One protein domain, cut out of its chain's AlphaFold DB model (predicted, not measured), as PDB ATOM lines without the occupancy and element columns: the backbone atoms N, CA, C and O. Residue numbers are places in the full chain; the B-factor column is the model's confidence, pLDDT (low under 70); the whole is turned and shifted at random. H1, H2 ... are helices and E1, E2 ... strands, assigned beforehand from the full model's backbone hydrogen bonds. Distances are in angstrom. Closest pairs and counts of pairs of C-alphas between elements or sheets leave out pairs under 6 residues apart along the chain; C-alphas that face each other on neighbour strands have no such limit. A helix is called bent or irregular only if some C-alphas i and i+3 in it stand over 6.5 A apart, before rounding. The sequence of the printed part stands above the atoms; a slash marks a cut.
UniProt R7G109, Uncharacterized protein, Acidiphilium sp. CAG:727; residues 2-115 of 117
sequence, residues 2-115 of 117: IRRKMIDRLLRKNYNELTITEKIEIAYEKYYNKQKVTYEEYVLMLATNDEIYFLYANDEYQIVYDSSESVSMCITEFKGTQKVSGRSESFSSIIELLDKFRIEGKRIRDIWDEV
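Overview. This is residues 2 to 115 of the 117 residues of an uncharacterized protein of Acidiphilium sp. CAG:727 (UniProt R7G109). A strongly twisted sheet of four strands makes one end of the model, with the short helices H4 and H5 on one face. From the sheet, H3, H2 and H1 step away in a row, each crossing the one before, and H1 makes the other end. The printed part has 114 residues with five named helices and four named strands, in the order H1 H2 H3 E1 E2 E3 E4 H4 H5, of mixed class; the sheet is antiparallel, ordered E1 E2 E3 E4. It is compact, with a radius of gyration of the C-alphas of 15.4 A and spans of 43 by 34 by 26 A.

Arrangement. E1 (residues 52 to 56), E2 (59 to 67), E3 (70 to 79) and E4 (82 to 91) form a meander of hairpins, each strand the antiparallel neighbour of the one before. N 54 and O 61 are 2.9 A apart between E1 and E2, N 62 and O 74 2.8 A between E2 and E3, and N 73 and O 89 2.8 A between E3 and E4, within hydrogen-bond range. H4 (residues 94 to 100) and H5 (residues 108 to 114) are on one face of the sheet, giving two layers, helices and sheet. H4 has a height of 9.0 A over the sheet and runs across the strands, at 71 degrees to E4 on the local plane. H5 is irregular, with C-alphas 110 and 113 7.7 A apart. H3 (residues 39 to 46) only grazes the sheet, with its residues 42 to 46. H2 (residues 20 to 32) touches H3, about perpendicular at 81 degrees, with the C-alphas of Ala 27 and Glu 41 closest at 5.7 A. H1 (residues 2 to 10) touches H2 at a steep tilt of 67 degrees, opposite ways, with the C-alphas of Ile 7 and Ile 26 closest at 6.8 A. H1 and H3 are apart. In H1, H2, H3 and H4 every O i to N i+4 pair is within hydrogen-bond range; in H5 1 of 3 is, beside 3 of 4 O i to N i+3 pairs.

Along the chain. E3 is 29.6 A long, E4 27.8 A, E2 24.4 A and H2 18.5 A. H1 begins at C-alpha 2 (-29.967, -47.012, -1.825), and H5 ends at C-alpha 114 (-20.943, -32.003, 26.236).

Size, cuts and confidence. The C-alphas farthest apart are those of Glu 17 and Val 84, 44.6 A. The printed part has no cut, no link is long, and no printed residue is under 70 in pLDDT.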
ATOM      1  N   ILE A   2     -31.361 -46.972  -1.324       72.06
ATOM      2  CA  ILE A   2     -29.967 -47.012  -1.825       72.06
ATOM      3  C   ILE A   2     -28.965 -46.414  -0.819       72.06
ATOM      4  O   ILE A   2     -27.984 -47.077  -0.495       72.06
ATOM      5  N   ARG A   3     -29.252 -45.231  -0.246       76.94
ATOM      6  CA  ARG A   3     -28.382 -44.579   0.756       76.94
ATOM      7  C   ARG A   3     -28.126 -45.467   1.979       76.94
ATOM      8  O   ARG A   3     -26.981 -45.695   2.330       76.94
ATOM      9  N   ARG A   4     -29.173 -46.077   2.544       78.88
ATOM     10  CA  ARG A   4     -29.051 -46.988   3.698       78.88
ATOM     11  C   ARG A   4     -28.124 -48.180   3.417       78.88
ATOM     12  O   ARG A   4     -27.220 -48.438   4.195       78.88
ATOM     13  N   LYS A   5     -28.259 -48.833   2.252       84.12
ATOM     14  CA  LYS A   5     -27.353 -49.922   1.833       84.12
ATOM     15  C   LYS A   5     -25.903 -49.456   1.655       84.12
ATOM     16  O   LYS A   5     -24.979 -50.223   1.912       84.12
ATOM     17  N   MET A   6     -25.702 -48.227   1.178       88.06
ATOM     18  CA  MET A   6     -24.374 -47.623   1.067       88.06
ATOM     19  C   MET A   6     -23.765 -47.408   2.454       88.06
ATOM     20  O   MET A   6     -22.659 -47.886   2.688       88.06
ATOM     21  N   ILE A   7     -24.494 -46.766   3.368       88.62
ATOM     22  CA  ILE A   7     -24.066 -46.526   4.752       88.62
ATOM     23  C   ILE A   7     -23.734 -47.844   5.462       88.62
ATOM     24  O   ILE A   7     -22.634 -47.983   5.989       88.62
ATOM     25  N   ASP A   8     -24.604 -48.856   5.373       88.88
ATOM     26  CA  ASP A   8     -24.369 -50.181   5.968       88.88
ATOM     27  C   ASP A   8     -23.061 -50.825   5.474       88.88
ATOM     28  O   ASP A   8     -22.402 -51.566   6.206       88.88
ATOM     29  N   ARG A   9     -22.671 -50.561   4.220       90.31
ATOM     30  CA  ARG A   9     -21.399 -51.025   3.651       90.31
ATOM     31  C   ARG A   9     -20.214 -50.221   4.183       90.31
ATOM     32  O   ARG A   9     -19.161 -50.810   4.410       90.31
ATOM     33  N   LEU A  10     -20.362 -48.907   4.358       91.56
ATOM     34  CA  LEU A  10     -19.306 -48.042   4.892       91.56
ATOM     35  C   LEU A  10     -18.996 -48.366   6.353       91.56
ATOM     36  O   LEU A  10     -17.827 -48.482   6.704       91.56
ATOM     37  N   LEU A  11     -20.024 -48.623   7.166       88.00
ATOM     38  CA  LEU A  11     -19.881 -48.975   8.583       88.00
ATOM     39  C   LEU A  11     -19.128 -50.298   8.828       88.00
ATOM     40  O   LEU A  11     -18.718 -50.567   9.952       88.00
ATOM     41  N   ARG A  12     -18.934 -51.130   7.796       90.69
ATOM     42  CA  ARG A  12     -18.150 -52.380   7.871       90.69
ATOM     43  C   ARG A  12     -16.667 -52.198   7.547       90.69
ATOM     44  O   ARG A  12     -15.900 -53.140   7.724       90.69
ATOM     45  N   LYS A  13     -16.271 -51.042   7.013       91.00
ATOM     46  CA  LYS A  13     -14.874 -50.730   6.690       91.00
ATOM     47  C   LYS A  13     -14.175 -50.118   7.902       91.00
ATOM     48  O   LYS A  13     -14.817 -49.536   8.774       91.00
ATOM     49  N   ASN A  14     -12.846 -50.192   7.931       91.19
ATOM     50  CA  ASN A  14     -12.063 -49.426   8.892       91.19
ATOM     51  C   ASN A  14     -12.209 -47.927   8.586       91.19
ATOM     52  O   ASN A  14     -11.969 -47.499   7.458       91.19
ATOM     53  N   TYR A  15     -12.574 -47.124   9.588       89.06
ATOM     54  CA  TYR A  15     -12.792 -45.685   9.420       89.06
ATOM     55  C   TYR A  15     -11.568 -44.961   8.842       89.06
ATOM     56  O   TYR A  15     -11.706 -44.046   8.030       89.06
ATOM     57  N   ASN A  16     -10.357 -45.388   9.206       90.62
ATOM     58  CA  ASN A  16      -9.124 -44.755   8.736       90.62
ATOM     59  C   ASN A  16      -8.850 -44.994   7.245       90.62
ATOM     60  O   ASN A  16      -8.126 -44.212   6.636       90.62
ATOM     61  N   GLU A  17      -9.459 -46.023   6.659       93.69
ATOM     62  CA  GLU A  17      -9.334 -46.371   5.239       93.69
ATOM     63  C   GLU A  17     -10.404 -45.694   4.371       93.69
ATOM     64  O   GLU A  17     -10.365 -45.788   3.144       93.69
ATOM     65  N   LEU A  18     -11.374 -45.018   4.993       94.06
ATOM     66  CA  LEU A  18     -12.423 -44.299   4.283       94.06
ATOM     67  C   LEU A  18     -11.890 -43.018   3.644       94.06
ATOM     68  O   LEU A  18     -11.107 -42.269   4.238       94.06
ATOM     69  N   THR A  19     -12.401 -42.725   2.452       95.38
ATOM     70  CA  THR A  19     -12.225 -41.421   1.807       95.38
ATOM     71  C   THR A  19     -12.885 -40.309   2.629       95.38
ATOM     72  O   THR A  19     -13.782 -40.558   3.434       95.38
ATOM     73  N   ILE A  20     -12.477 -39.055   2.402       93.62
ATOM     74  CA  ILE A  20     -13.081 -37.887   3.068       93.62
ATOM     75  C   ILE A  20     -14.601 -37.855   2.848       93.62
ATOM     76  O   ILE A  20     -15.354 -37.708   3.804       93.62
ATOM     77  N   THR A  21     -15.060 -38.079   1.615       93.56
ATOM     78  CA  THR A  21     -16.493 -38.113   1.284       93.56
ATOM     79  C   THR A  21     -17.238 -39.223   2.029       93.56
ATOM     80  O   THR A  21     -18.322 -38.988   2.550       93.56
ATOM     81  N   GLU A  22     -16.662 -40.424   2.142       94.50
ATOM     82  CA  GLU A  22     -17.278 -41.513   2.914       94.50
ATOM     83  C   GLU A  22     -17.352 -41.189   4.415       94.50
ATOM     84  O   GLU A  22     -18.342 -41.527   5.063       94.50
ATOM     85  N   LYS A  23     -16.339 -40.509   4.971       95.94
ATOM     86  CA  LYS A  23     -16.356 -40.042   6.367       95.94
ATOM     87  C   LYS A  23     -17.449 -39.001   6.601       95.94
ATOM     88  O   LYS A  23     -18.148 -39.090   7.607       95.94
ATOM     89  N   ILE A  24     -17.629 -38.073   5.660       95.25
ATOM     90  CA  ILE A  24     -18.705 -37.073   5.691       95.25
ATOM     91  C   ILE A  24     -20.082 -37.754   5.671       95.25
ATOM     92  O   ILE A  24     -20.939 -37.411   6.478       95.25
ATOM     93  N   GLU A  25     -20.295 -38.769   4.826       94.44
ATOM     94  CA  GLU A  25     -21.567 -39.513   4.800       94.44
ATOM     95  C   GLU A  25     -21.870 -40.221   6.128       94.44
ATOM     96  O   GLU A  25     -23.011 -40.206   6.589       94.44
ATOM     97  N   ILE A  26     -20.858 -40.812   6.774       94.75
ATOM     98  CA  ILE A  26     -21.022 -41.404   8.111       94.75
ATOM     99  C   ILE A  26     -21.355 -40.325   9.148       94.75
ATOM    100  O   ILE A  26     -22.219 -40.544   9.996       94.75
ATOM    101  N   ALA A  27     -20.692 -39.169   9.087       95.56
ATOM    102  CA  ALA A  27     -20.940 -38.062  10.001       95.56
ATOM    103  C   ALA A  27     -22.376 -37.520   9.863       95.56
ATOM    104  O   ALA A  27     -23.069 -37.367  10.869       95.56
ATOM    105  N   TYR A  28     -22.872 -37.352   8.632       94.19
ATOM    106  CA  TYR A  28     -24.268 -36.986   8.378       94.19
ATOM    107  C   TYR A  28     -25.258 -38.042   8.866       94.19
ATOM    108  O   TYR A  28     -26.284 -37.693   9.448       94.19
ATOM    109  N   GLU A  29     -24.971 -39.329   8.668       94.12
ATOM    110  CA  GLU A  29     -25.827 -40.393   9.200       94.12
ATOM    111  C   GLU A  29     -25.920 -40.312  10.731       94.12
ATOM    112  O   GLU A  29     -27.016 -40.411  11.285       94.12
ATOM    113  N   LYS A  30     -24.795 -40.095  11.425       94.50
ATOM    114  CA  LYS A  30     -24.787 -39.902  12.883       94.50
ATOM    115  C   LYS A  30     -25.625 -38.693  13.284       94.50
ATOM    116  O   LYS A  30     -26.485 -38.820  14.152       94.50
ATOM    117  N   TYR A  31     -25.411 -37.564  12.615       94.56
ATOM    118  CA  TYR A  31     -26.123 -36.313  12.853       94.56
ATOM    119  C   TYR A  31     -27.645 -36.476  12.733       94.56
ATOM    120  O   TYR A  31     -28.375 -36.215  13.686       94.56
ATOM    121  N   TYR A  32     -28.140 -37.010  11.611       92.31
ATOM    122  CA  TYR A  32     -29.583 -37.185  11.398       92.31
ATOM    123  C   TYR A  32     -30.223 -38.217  12.333       92.31
ATOM    124  O   TYR A  32     -31.419 -38.135  12.613       92.31
ATOM    125  N   ASN A  33     -29.440 -39.174  12.840       92.88
ATOM    126  CA  ASN A  33     -29.891 -40.142  13.839       92.88
ATOM    127  C   ASN A  33     -29.659 -39.677  15.290       92.88
ATOM    128  O   ASN A  33     -29.851 -40.477  16.206       92.88
ATOM    129  N   LYS A  34     -29.246 -38.418  15.514       92.75
ATOM    130  CA  LYS A  34     -28.951 -37.848  16.844       92.75
ATOM    131  C   LYS A  34     -27.916 -38.648  17.639       92.75
ATOM    132  O   LYS A  34     -27.994 -38.797  18.857       92.75
ATOM    133  N   GLN A  35     -26.954 -39.225  16.928       94.12
ATOM    134  CA  GLN A  35     -25.813 -39.914  17.513       94.12
ATOM    135  C   GLN A  35     -24.669 -38.926  17.740       94.12
ATOM    136  O   GLN A  35     -24.583 -37.888  17.084       94.12
ATOM    137  N   LYS A  36     -23.747 -39.261  18.649       94.50
ATOM    138  CA  LYS A  36     -22.576 -38.422  18.913       94.50
ATOM    139  C   LYS A  36     -21.708 -38.308  17.654       94.50
ATOM    140  O   LYS A  36     -21.156 -39.302  17.177       94.50
ATOM    141  N   VAL A  37     -21.565 -37.083  17.159       96.12
ATOM    142  CA  VAL A  37     -20.595 -36.690  16.131       96.12
ATOM    143  C   VAL A  37     -19.325 -36.222  16.843       96.12
ATOM    144  O   VAL A  37     -19.399 -35.453  17.801       96.12
ATOM    145  N   THR A  38     -18.157 -36.711  16.429       96.31
ATOM    146  CA  THR A  38     -16.862 -36.235  16.958       96.31
ATOM    147  C   THR A  38     -16.540 -34.832  16.443       96.31
ATOM    148  O   THR A  38     -17.123 -34.382  15.458       96.31
ATOM    149  N   TYR A  39     -15.613 -34.119  17.089       96.25
ATOM    150  CA  TYR A  39     -15.275 -32.763  16.651       96.25
ATOM    151  C   TYR A  39     -14.667 -32.779  15.244       96.25
ATOM    152  O   TYR A  39     -14.982 -31.940  14.407       96.25
ATOM    153  N   GLU A  40     -13.830 -33.773  14.953       95.38
ATOM    154  CA  GLU A  40     -13.223 -33.976  13.640       95.38
ATOM    155  C   GLU A  40     -14.283 -34.240  12.568       95.38
ATOM    156  O   GLU A  40     -14.212 -33.668  11.484       95.38
ATOM    157  N   GLU A  41     -15.286 -35.068  12.867       95.75
ATOM    158  CA  GLU A  41     -16.415 -35.306  11.964       95.75
ATOM    159  C   GLU A  41     -17.222 -34.032  11.718       95.75
ATOM    160  O   GLU A  41     -17.565 -33.749  10.575       95.75
ATOM    161  N   TYR A  42     -17.466 -33.232  12.754       95.62
ATOM    162  CA  TYR A  42     -18.139 -31.946  12.606       95.62
ATOM    163  C   TYR A  42     -17.353 -30.976  11.724       95.62
ATOM    164  O   TYR A  42     -17.920 -30.388  10.811       95.62
ATOM    165  N   VAL A  43     -16.035 -30.867  11.915       94.62
ATOM    166  CA  VAL A  43     -15.175 -30.050  11.044       94.62
ATOM    167  C   VAL A  43     -15.214 -30.542   9.593       94.62
ATOM    168  O   VAL A  43     -15.242 -29.725   8.675       94.62
ATOM    169  N   LEU A  44     -15.259 -31.860   9.363       94.50
ATOM    170  CA  LEU A  44     -15.428 -32.417   8.017       94.50
ATOM    171  C   LEU A  44     -16.792 -32.065   7.415       94.50
ATOM    172  O   LEU A  44     -16.853 -31.738   6.233       94.50
ATOM    173  N   MET A  45     -17.867 -32.118   8.202       94.62
ATOM    174  CA  MET A  45     -19.202 -31.732   7.741       94.62
ATOM    175  C   MET A  45     -19.265 -30.239   7.406       94.62
ATOM    176  O   MET A  45     -19.835 -29.873   6.390       94.62
ATOM    177  N   LEU A  46     -18.611 -29.375   8.188       92.44
ATOM    178  CA  LEU A  46     -18.548 -27.942   7.892       92.44
ATOM    179  C   LEU A  46     -17.923 -27.645   6.521       92.44
ATOM    180  O   LEU A  46     -18.305 -26.677   5.879       92.44
ATOM    181  N   ALA A  47     -17.032 -28.502   6.015       87.94
ATOM    182  CA  ALA A  47     -16.462 -28.337   4.678       87.94
ATOM    183  C   ALA A  47     -17.484 -28.490   3.532       87.94
ATOM    184  O   ALA A  47     -17.149 -28.176   2.389       87.94
ATOM    185  N   THR A  48     -18.705 -28.975   3.798       88.62
ATOM    186  CA  THR A  48     -19.778 -29.051   2.789       88.62
ATOM    187  C   THR A  48     -20.602 -27.771   2.684       88.62
ATOM    188  O   THR A  48     -21.427 -27.670   1.782       88.62
ATOM    189  N   ASN A  49     -20.350 -26.781   3.551       84.94
ATOM    190  CA  ASN A  49     -21.113 -25.535   3.661       84.94
ATOM    191  C   ASN A  49     -22.610 -25.731   3.966       84.94
ATOM    192  O   ASN A  49     -23.417 -24.842   3.697       84.94
ATOM    193  N   ASP A  50     -22.986 -26.881   4.523       84.50
ATOM    194  CA  ASP A  50     -24.355 -27.115   4.976       84.50
ATOM    195  C   ASP A  50     -24.617 -26.409   6.315       84.50
ATOM    196  O   ASP A  50     -23.714 -26.193   7.131       84.50
ATOM    197  N   GLU A  51     -25.884 -26.082   6.563       84.88
ATOM    198  CA  GLU A  51     -26.335 -25.551   7.848       84.88
ATOM    199  C   GLU A  51     -26.384 -26.672   8.891       84.88
ATOM    200  O   GLU A  51     -27.224 -27.577   8.837       84.88
ATOM    201  N   ILE A  52     -25.472 -26.608   9.859       89.50
ATOM    202  CA  ILE A  52     -25.340 -27.602  10.925       89.50
ATOM    203  C   ILE A  52     -25.553 -26.899  12.258       89.50
ATOM    204  O   ILE A  52     -24.886 -25.901  12.557       89.50
ATOM    205  N   TYR A  53     -26.467 -27.441  13.059       93.31
ATOM    206  CA  TYR A  53     -26.734 -26.976  14.411       93.31
ATOM    207  C   TYR A  53     -26.166 -27.943  15.446       93.31
ATOM    208  O   TYR A  53     -26.026 -29.142  15.204       93.31
ATOM    209  N   PHE A  54     -25.843 -27.424  16.620       94.94
ATOM    210  CA  PHE A  54     -25.528 -28.227  17.786       94.94
ATOM    211  C   PHE A  54     -26.070 -27.564  19.049       94.94
ATOM    212  O   PHE A  54     -26.248 -26.347  19.105       94.94
ATOM    213  N   LEU A  55     -26.337 -28.373  20.067       94.56
ATOM    214  CA  LEU A  55     -26.878 -27.929  21.343       94.56
ATOM    215  C   LEU A  55     -25.806 -28.016  22.427       94.56
ATOM    216  O   LEU A  55     -25.177 -29.063  22.601       94.56
ATOM    217  N   TYR A  56     -25.642 -26.941  23.193       95.44
ATOM    218  CA  TYR A  56     -24.787 -26.899  24.378       95.44
ATOM    219  C   TYR A  56     -25.445 -26.033  25.452       95.44
ATOM    220  O   TYR A  56     -25.912 -24.937  25.164       95.44
ATOM    221  N   ALA A  57     -25.496 -26.535  26.688       91.56
ATOM    222  CA  ALA A  57     -26.059 -25.820  27.839       91.56
ATOM    223  C   ALA A  57     -27.492 -25.250  27.637       91.56
ATOM    224  O   ALA A  57     -27.835 -24.229  28.221       91.56
ATOM    225  N   ASN A  58     -28.350 -25.958  26.886       89.75
ATOM    226  CA  ASN A  58     -29.711 -25.553  26.465       89.75
ATOM    227  C   ASN A  58     -29.793 -24.448  25.400       89.75
ATOM    228  O   ASN A  58     -30.902 -24.052  25.042       89.75
ATOM    229  N   ASP A  59     -28.665 -24.012  24.850       94.12
ATOM    230  CA  ASP A  59     -28.631 -23.078  23.730       94.12
ATOM    231  C   ASP A  59     -28.345 -23.822  22.422       94.12
ATOM    232  O   ASP A  59     -27.621 -24.824  22.390       94.12
ATOM    233  N   GLU A  60     -28.919 -23.319  21.334       95.75
ATOM    234  CA  GLU A  60     -28.675 -23.801  19.977       95.75
ATOM    235  C   GLU A  60     -27.671 -22.902  19.275       95.75
ATOM    236  O   GLU A  60     -27.821 -21.680  19.236       95.75
ATOM    237  N   TYR A  61     -26.662 -23.536  18.696       96.31
ATOM    238  CA  TYR A  61     -25.594 -22.908  17.945       96.31
ATOM    239  C   TYR A  61     -25.677 -23.403  16.509       96.31
ATOM    240  O   TYR A  61     -25.587 -24.604  16.262       96.31
ATOM    241  N   GLN A  62     -25.841 -22.490  15.563       95.06
ATOM    242  CA  GLN A  62     -25.960 -22.790  14.142       95.06
ATOM    243  C   GLN A  62     -24.897 -22.018  13.372       95.06
ATOM    244  O   GLN A  62     -24.787 -20.801  13.503       95.06
ATOM    245  N   ILE A  63     -24.149 -22.719  12.523       94.12
ATOM    246  CA  ILE A  63     -23.258 -22.064  11.566       94.12
ATOM    247  C   ILE A  63     -24.026 -21.800  10.273       94.12
ATOM    248  O   ILE A  63     -24.609 -22.719   9.697       94.12
ATOM    249  N   VAL A  64     -24.007 -20.545   9.829       91.50
ATOM    250  CA  VAL A  64     -24.640 -20.079   8.592       91.50
ATOM    251  C   VAL A  64     -23.568 -19.513   7.667       91.50
ATOM    252  O   VAL A  64     -22.775 -18.657   8.059       91.50
ATOM    253  N   TYR A  65     -23.544 -19.997   6.428       89.81
ATOM    254  CA  TYR A  65     -22.667 -19.499   5.371       89.81
ATOM    255  C   TYR A  65     -23.381 -18.369   4.626       89.81
ATOM    256  O   TYR A  65     -24.030 -18.599   3.608       89.81
ATOM    257  N   ASP A  66     -23.299 -17.149   5.161       81.81
ATOM    258  CA  ASP A  66     -24.025 -15.991   4.622       81.81
ATOM    259  C   ASP A  66     -23.572 -15.625   3.199       81.81
ATOM    260  O   ASP A  66     -24.361 -15.154   2.378       81.81
ATOM    261  N   SER A  67     -22.281 -15.809   2.899       82.06
ATOM    262  CA  SER A  67     -21.702 -15.570   1.577       82.06
ATOM    263  C   SER A  67     -20.402 -16.360   1.385       82.06
ATOM    264  O   SER A  67     -19.940 -17.052   2.292       82.06
ATOM    265  N   SER A  68     -19.759 -16.228   0.220       76.69
ATOM    266  CA  SER A  68     -18.415 -16.782  -0.004       76.69
ATOM    267  C   SER A  68     -17.332 -16.162   0.888       76.69
ATOM    268  O   SER A  68     -16.237 -16.710   0.971       76.69
ATOM    269  N   GLU A  69     -17.615 -15.022   1.522       83.12
ATOM    270  CA  GLU A  69     -16.653 -14.227   2.298       83.12
ATOM    271  C   GLU A  69     -17.065 -14.049   3.764       83.12
ATOM    272  O   GLU A  69     -16.392 -13.349   4.521       83.12
ATOM    273  N   SER A  70     -18.182 -14.650   4.181       89.19
ATOM    274  CA  SER A  70     -18.700 -14.468   5.532       89.19
ATOM    275  C   SER A  70     -19.415 -15.705   6.050       89.19
ATOM    276  O   SER A  70     -20.253 -16.298   5.370       89.19
ATOM    277  N   VAL A  71     -19.099 -16.047   7.294       93.50
ATOM    278  CA  VAL A  71     -19.732 -17.123   8.052       93.50
ATOM    279  C   VAL A  71     -20.177 -16.552   9.388       93.50
ATOM    280  O   VAL A  71     -19.391 -15.878  10.055       93.50
ATOM    281  N   SER A  72     -21.401 -16.844   9.801       94.25
ATOM    282  CA  SER A  72     -21.926 -16.412  11.093       94.25
ATOM    283  C   SER A  72     -22.215 -17.597  12.000       94.25
ATOM    284  O   SER A  72     -22.716 -18.633  11.567       94.25
ATOM    285  N   MET A  73     -21.916 -17.427  13.285       95.88
ATOM    286  CA  MET A  73     -22.465 -18.257  14.349       95.88
ATOM    287  C   MET A  73     -23.748 -17.603  14.854       95.88
ATOM    288  O   MET A  73     -23.705 -16.522  15.443       95.88
ATOM    289  N   CYS A  74     -24.880 -18.255  14.633       95.12
ATOM    290  CA  CYS A  74     -26.183 -17.878  15.159       95.12
ATOM    291  C   CYS A  74     -26.438 -18.634  16.462       95.12
ATOM    292  O   CYS A  74     -26.308 -19.853  16.516       95.12
ATOM    293  N   ILE A  75     -26.811 -17.907  17.510       96.12
ATOM    294  CA  ILE A  75     -27.046 -18.448  18.847       96.12
ATOM    295  C   ILE A  75     -28.504 -18.188  19.192       96.12
ATOM    296  O   ILE A  75     -28.952 -17.038  19.150       96.12
ATOM    297  N   THR A  76     -29.240 -19.239  19.532       95.50
ATOM    298  CA  THR A  76     -30.607 -19.146  20.041       95.50
ATOM    299  C   THR A  76     -30.649 -19.670  21.470       95.50
ATOM    300  O   THR A  76     -30.400 -20.848  21.708       95.50
ATOM    301  N   GLU A  77     -31.010 -18.795  22.408       92.31
ATOM    302  CA  GLU A  77     -31.149 -19.155  23.820       92.31
ATOM    303  C   GLU A  77     -32.571 -19.643  24.112       92.31
ATOM    304  O   GLU A  77     -33.560 -19.001  23.718       92.31
ATOM    305  N   PHE A  78     -32.686 -20.746  24.854       89.00
ATOM    306  CA  PHE A  78     -33.971 -21.328  25.238       89.00
ATOM    307  C   PHE A  78     -34.174 -21.356  26.755       89.00
ATOM    308  O   PHE A  78     -33.274 -21.630  27.543       89.00
ATOM    309  N   LYS A  79     -35.426 -21.153  27.180       85.25
ATOM    310  CA  LYS A  79     -35.893 -21.444  28.540       85.25
ATOM    311  C   LYS A  79     -36.947 -22.540  28.462       85.25
ATOM    312  O   LYS A  79     -38.124 -22.280  28.210       85.25
ATOM    313  N   GLY A  80     -36.510 -23.784  28.648       82.50
ATOM    314  CA  GLY A  80     -37.328 -24.953  28.332       82.50
ATOM    315  C   GLY A  80     -37.508 -25.064  26.819       82.50
ATOM    316  O   GLY A  80     -36.529 -25.161  26.094       82.50
ATOM    317  N   THR A  81     -38.747 -25.022  26.335       82.25
ATOM    318  CA  THR A  81     -39.055 -25.067  24.894       82.25
ATOM    319  C   THR A  81     -39.249 -23.686  24.266       82.25
ATOM    320  O   THR A  81     -39.474 -23.581  23.063       82.25
ATOM    321  N   GLN A  82     -39.195 -22.614  25.061       88.44
ATOM    322  CA  GLN A  82     -39.452 -21.262  24.583       88.44
ATOM    323  C   GLN A  82     -38.145 -20.561  24.215       88.44
ATOM    324  O   GLN A  82     -37.258 -20.425  25.058       88.44
ATOM    325  N   LYS A  83     -38.059 -20.064  22.975       89.94
ATOM    326  CA  LYS A  83     -36.989 -19.159  22.542       89.94
ATOM    327  C   LYS A  83     -37.068 -17.853  23.331       89.94
ATOM    328  O   LYS A  83     -38.120 -17.212  23.358       89.94
ATOM    329  N   VAL A  84     -35.960 -17.471  23.955       90.94
ATOM    330  CA  VAL A  84     -35.849 -16.263  24.784       90.94
ATOM    331  C   VAL A  84     -35.158 -15.147  24.020       90.94
ATOM    332  O   VAL A  84     -35.618 -14.007  24.041       90.94
ATOM    333  N   SER A  85     -34.068 -15.473  23.333       91.38
ATOM    334  CA  SER A  85     -33.257 -14.496  22.621       91.38
ATOM    335  C   SER A  85     -32.600 -15.127  21.392       91.38
ATOM    336  O   SER A  85     -32.658 -16.341  21.170       91.38
ATOM    337  N   GLY A  86     -32.031 -14.279  20.543       92.00
ATOM    338  CA  GLY A  86     -31.165 -14.707  19.459       92.00
ATOM    339  C   GLY A  86     -30.128 -13.635  19.180       92.00
ATOM    340  O   GLY A  86     -30.456 -12.446  19.177       92.00
ATOM    341  N   ARG A  87     -28.888 -14.050  18.949       93.81
ATOM    342  CA  ARG A  87     -27.802 -13.168  18.507       93.81
ATOM    343  C   ARG A  87     -26.953 -13.875  17.461       93.81
ATOM    344  O   ARG A  87     -27.021 -15.095  17.334       93.81
ATOM    345  N   SER A  88     -26.147 -13.115  16.737       94.38
ATOM    346  CA  SER A  88     -25.177 -13.668  15.800       94.38
ATOM    347  C   SER A  88     -23.829 -12.972  15.922       94.38
ATOM    348  O   SER A  88     -23.746 -11.796  16.277       94.38
ATOM    349  N   GLU A  89     -22.776 -13.725  15.626       95.56
ATOM    350  CA  GLU A  89     -21.408 -13.230  15.502       95.56
ATOM    351  C   GLU A  89     -20.856 -13.650  14.140       95.56
ATOM    352  O   GLU A  89     -20.882 -14.834  13.801       95.56
ATOM    353  N   SER A  90     -20.375 -12.682  13.359       95.44
ATOM    354  CA  SER A  90     -19.882 -12.905  11.997       95.44
ATOM    355  C   SER A  90     -18.359 -12.943  11.940       95.44
ATOM    356  O   SER A  90     -17.667 -12.205  12.643       95.44
ATOM    357  N   PHE A  91     -17.849 -13.780  11.046       95.69
ATOM    358  CA  PHE A  91     -16.435 -14.049  10.819       95.69
ATOM    359  C   PHE A  91     -16.146 -14.071   9.316       95.69
ATOM    360  O   PHE A  91     -17.029 -14.351   8.505       95.69
ATOM    361  N   SER A  92     -14.896 -13.813   8.934       94.00
ATOM    362  CA  SER A  92     -14.457 -13.823   7.528       94.00
ATOM    363  C   SER A  92     -14.331 -15.231   6.937       94.00
ATOM    364  O   SER A  92     -14.232 -15.403   5.725       94.00
ATOM    365  N   SER A  93     -14.285 -16.262   7.782       92.88
ATOM    366  CA  SER A  93     -14.203 -17.656   7.350       92.88
ATOM    367  C   SER A  93     -14.586 -18.618   8.470       92.88
ATOM    368  O   SER A  93     -14.525 -18.279   9.654       92.88
ATOM    369  N   ILE A  94     -14.878 -19.865   8.096       93.31
ATOM    370  CA  ILE A  94     -15.089 -20.947   9.062       93.31
ATOM    371  C   ILE A  94     -13.848 -21.202   9.931       93.31
ATOM    372  O   ILE A  94     -13.971 -21.490  11.116       93.31
ATOM    373  N   ILE A  95     -12.642 -21.042   9.374       93.50
ATOM    374  CA  ILE A  95     -11.385 -21.217  10.116       93.50
ATOM    375  C   ILE A  95     -11.274 -20.158  11.213       93.50
ATOM    376  O   ILE A  95     -10.950 -20.483  12.354       93.50
ATOM    377  N   GLU A  96     -11.577 -18.899  10.883       95.62
ATOM    378  CA  GLU A  96     -11.579 -17.815  11.862       95.62
ATOM    379  C   GLU A  96     -12.635 -18.042  12.949       95.62
ATOM    380  O   GLU A  96     -12.325 -17.885  14.130       95.62
ATOM    381  N   LEU A  97     -13.847 -18.458  12.570       95.50
ATOM    382  CA  LEU A  97     -14.915 -18.783  13.514       95.50
ATOM    383  C   LEU A  97     -14.456 -19.864  14.500       95.50
ATOM    384  O   LEU A  97     -14.532 -19.658  15.710       95.50
ATOM    385  N   LEU A  98     -13.923 -20.988  14.009       95.19
ATOM    386  CA  LEU A  98     -13.467 -22.091  14.862       95.19
ATOM    387  C   LEU A  98     -12.307 -21.688  15.791       95.19
ATOM    388  O   LEU A  98     -12.205 -22.216  16.902       95.19
ATOM    389  N   ASP A  99     -11.443 -20.757  15.371       95.88
ATOM    390  CA  ASP A  99     -10.329 -20.279  16.197       95.88
ATOM    391  C   ASP A  99     -10.733 -19.196  17.206       95.88
ATOM    392  O   ASP A  99     -10.211 -19.188  18.326       95.88
ATOM    393  N   LYS A 100     -11.665 -18.298  16.863       97.31
ATOM    394  CA  LYS A 100     -11.983 -17.097  17.659       97.31
ATOM    395  C   LYS A 100     -13.281 -17.171  18.444       97.31
ATOM    396  O   LYS A 100     -13.322 -16.604  19.534       97.31
ATOM    397  N   PHE A 101     -14.308 -17.860  17.950       96.62
ATOM    398  CA  PHE A 101     -15.587 -17.937  18.649       96.62
ATOM    399  C   PHE A 101     -15.423 -18.638  20.003       96.62
ATOM    400  O   PHE A 101     -14.670 -19.613  20.135       96.62
ATOM    401  N   ARG A 102     -16.087 -18.114  21.035       96.56
ATOM    402  CA  ARG A 102     -16.010 -18.643  22.399       96.56
ATOM    403  C   ARG A 102     -17.397 -18.804  22.990       96.56
ATOM    404  O   ARG A 102     -18.213 -17.894  22.915       96.56
ATOM    405  N   ILE A 103     -17.601 -19.926  23.671       95.44
ATOM    406  CA  ILE A 103     -18.774 -20.177  24.507       95.44
ATOM    407  C   ILE A 103     -18.268 -20.207  25.943       95.44
ATOM    408  O   ILE A 103     -17.423 -21.034  26.279       95.44
ATOM    409  N   GLU A 104     -18.688 -19.237  26.760       92.88
ATOM    410  CA  GLU A 104     -18.215 -19.086  28.150       92.88
ATOM    411  C   GLU A 104     -16.673 -19.071  28.273       92.88
ATOM    412  O   GLU A 104     -16.084 -19.618  29.204       92.88
ATOM    413  N   GLY A 105     -15.989 -18.470  27.292       96.06
ATOM    414  CA  GLY A 105     -14.524 -18.391  27.240       96.06
ATOM    415  C   GLY A 105     -13.809 -19.647  26.717       96.06
ATOM    416  O   GLY A 105     -12.592 -19.606  26.532       96.06
ATOM    417  N   LYS A 106     -14.531 -20.733  26.415       96.81
ATOM    418  CA  LYS A 106     -13.991 -21.985  25.856       96.81
ATOM    419  C   LYS A 106     -14.131 -22.032  24.332       96.81
ATOM    420  O   LYS A 106     -15.049 -21.428  23.777       96.81
ATOM    421  N   ARG A 107     -13.239 -22.747  23.632       96.88
ATOM    422  CA  ARG A 107     -13.405 -23.021  22.190       96.88
ATOM    423  C   ARG A 107     -14.507 -24.056  21.977       96.88
ATOM    424  O   ARG A 107     -14.753 -24.880  22.852       96.88
ATOM    425  N   ILE A 108     -15.081 -24.095  20.771       96.44
ATOM    426  CA  ILE A 108     -16.067 -25.126  20.383       96.44
ATOM    427  C   ILE A 108     -15.499 -26.541  20.599       96.44
ATOM    428  O   ILE A 108     -16.190 -27.415  21.112       96.44
ATOM    429  N   ARG A 109     -14.219 -26.766  20.266       97.25
ATOM    430  CA  ARG A 109     -13.548 -28.057  20.498       97.25
ATOM    431  C   ARG A 109     -13.501 -28.442  21.980       97.25
ATOM    432  O   ARG A 109     -13.634 -29.617  22.295       97.25
ATOM    433  N   ASP A 110     -13.320 -27.471  22.870       97.38
ATOM    434  CA  ASP A 110     -13.103 -27.726  24.299       97.38
ATOM    435  C   ASP A 110     -14.398 -28.141  25.017       97.38
ATOM    436  O   ASP A 110     -14.340 -28.767  26.070       97.38
ATOM    437  N   ILE A 111     -15.560 -27.793  24.457       96.56
ATOM    438  CA  ILE A 111     -16.883 -28.164  24.989       96.56
ATOM    439  C   ILE A 111     -17.489 -29.384  24.287       96.56
ATOM    440  O   ILE A 111     -18.606 -29.795  24.598       96.56
ATOM    441  N   TRP A 112     -16.796 -29.942  23.291       96.75
ATOM    442  CA  TRP A 112     -17.423 -30.832  22.317       96.75
ATOM    443  C   TRP A 112     -17.976 -32.119  22.929       96.75
ATOM    444  O   TRP A 112     -18.977 -32.653  22.452       96.75
ATOM    445  N   ASP A 113     -17.385 -32.604  24.018       95.44
ATOM    446  CA  ASP A 113     -17.861 -33.793  24.729       95.44
ATOM    447  C   ASP A 113     -19.265 -33.605  25.327       95.44
ATOM    448  O   ASP A 113     -20.040 -34.561  25.381       95.44
ATOM    449  N   GLU A 114     -19.649 -32.369  25.643       95.62
ATOM    450  CA  GLU A 114     -20.943 -32.003  26.236       95.62
ATOM    451  C   GLU A 114     -22.011 -31.660  25.178       95.62
ATOM    452  O   GLU A 114     -23.200 -31.589  25.485       95.62
ATOM    453  N   VAL A 115     -21.601 -31.481  23.919       95.06
ATOM    454  CA  VAL A 115     -22.487 -31.120  22.803       95.06
ATOM    455  C   VAL A 115     -23.454 -32.253  22.430       95.06
ATOM    456  O   VAL A 115     -23.078 -33.433  22.405       95.06
TER     457      VAL A 115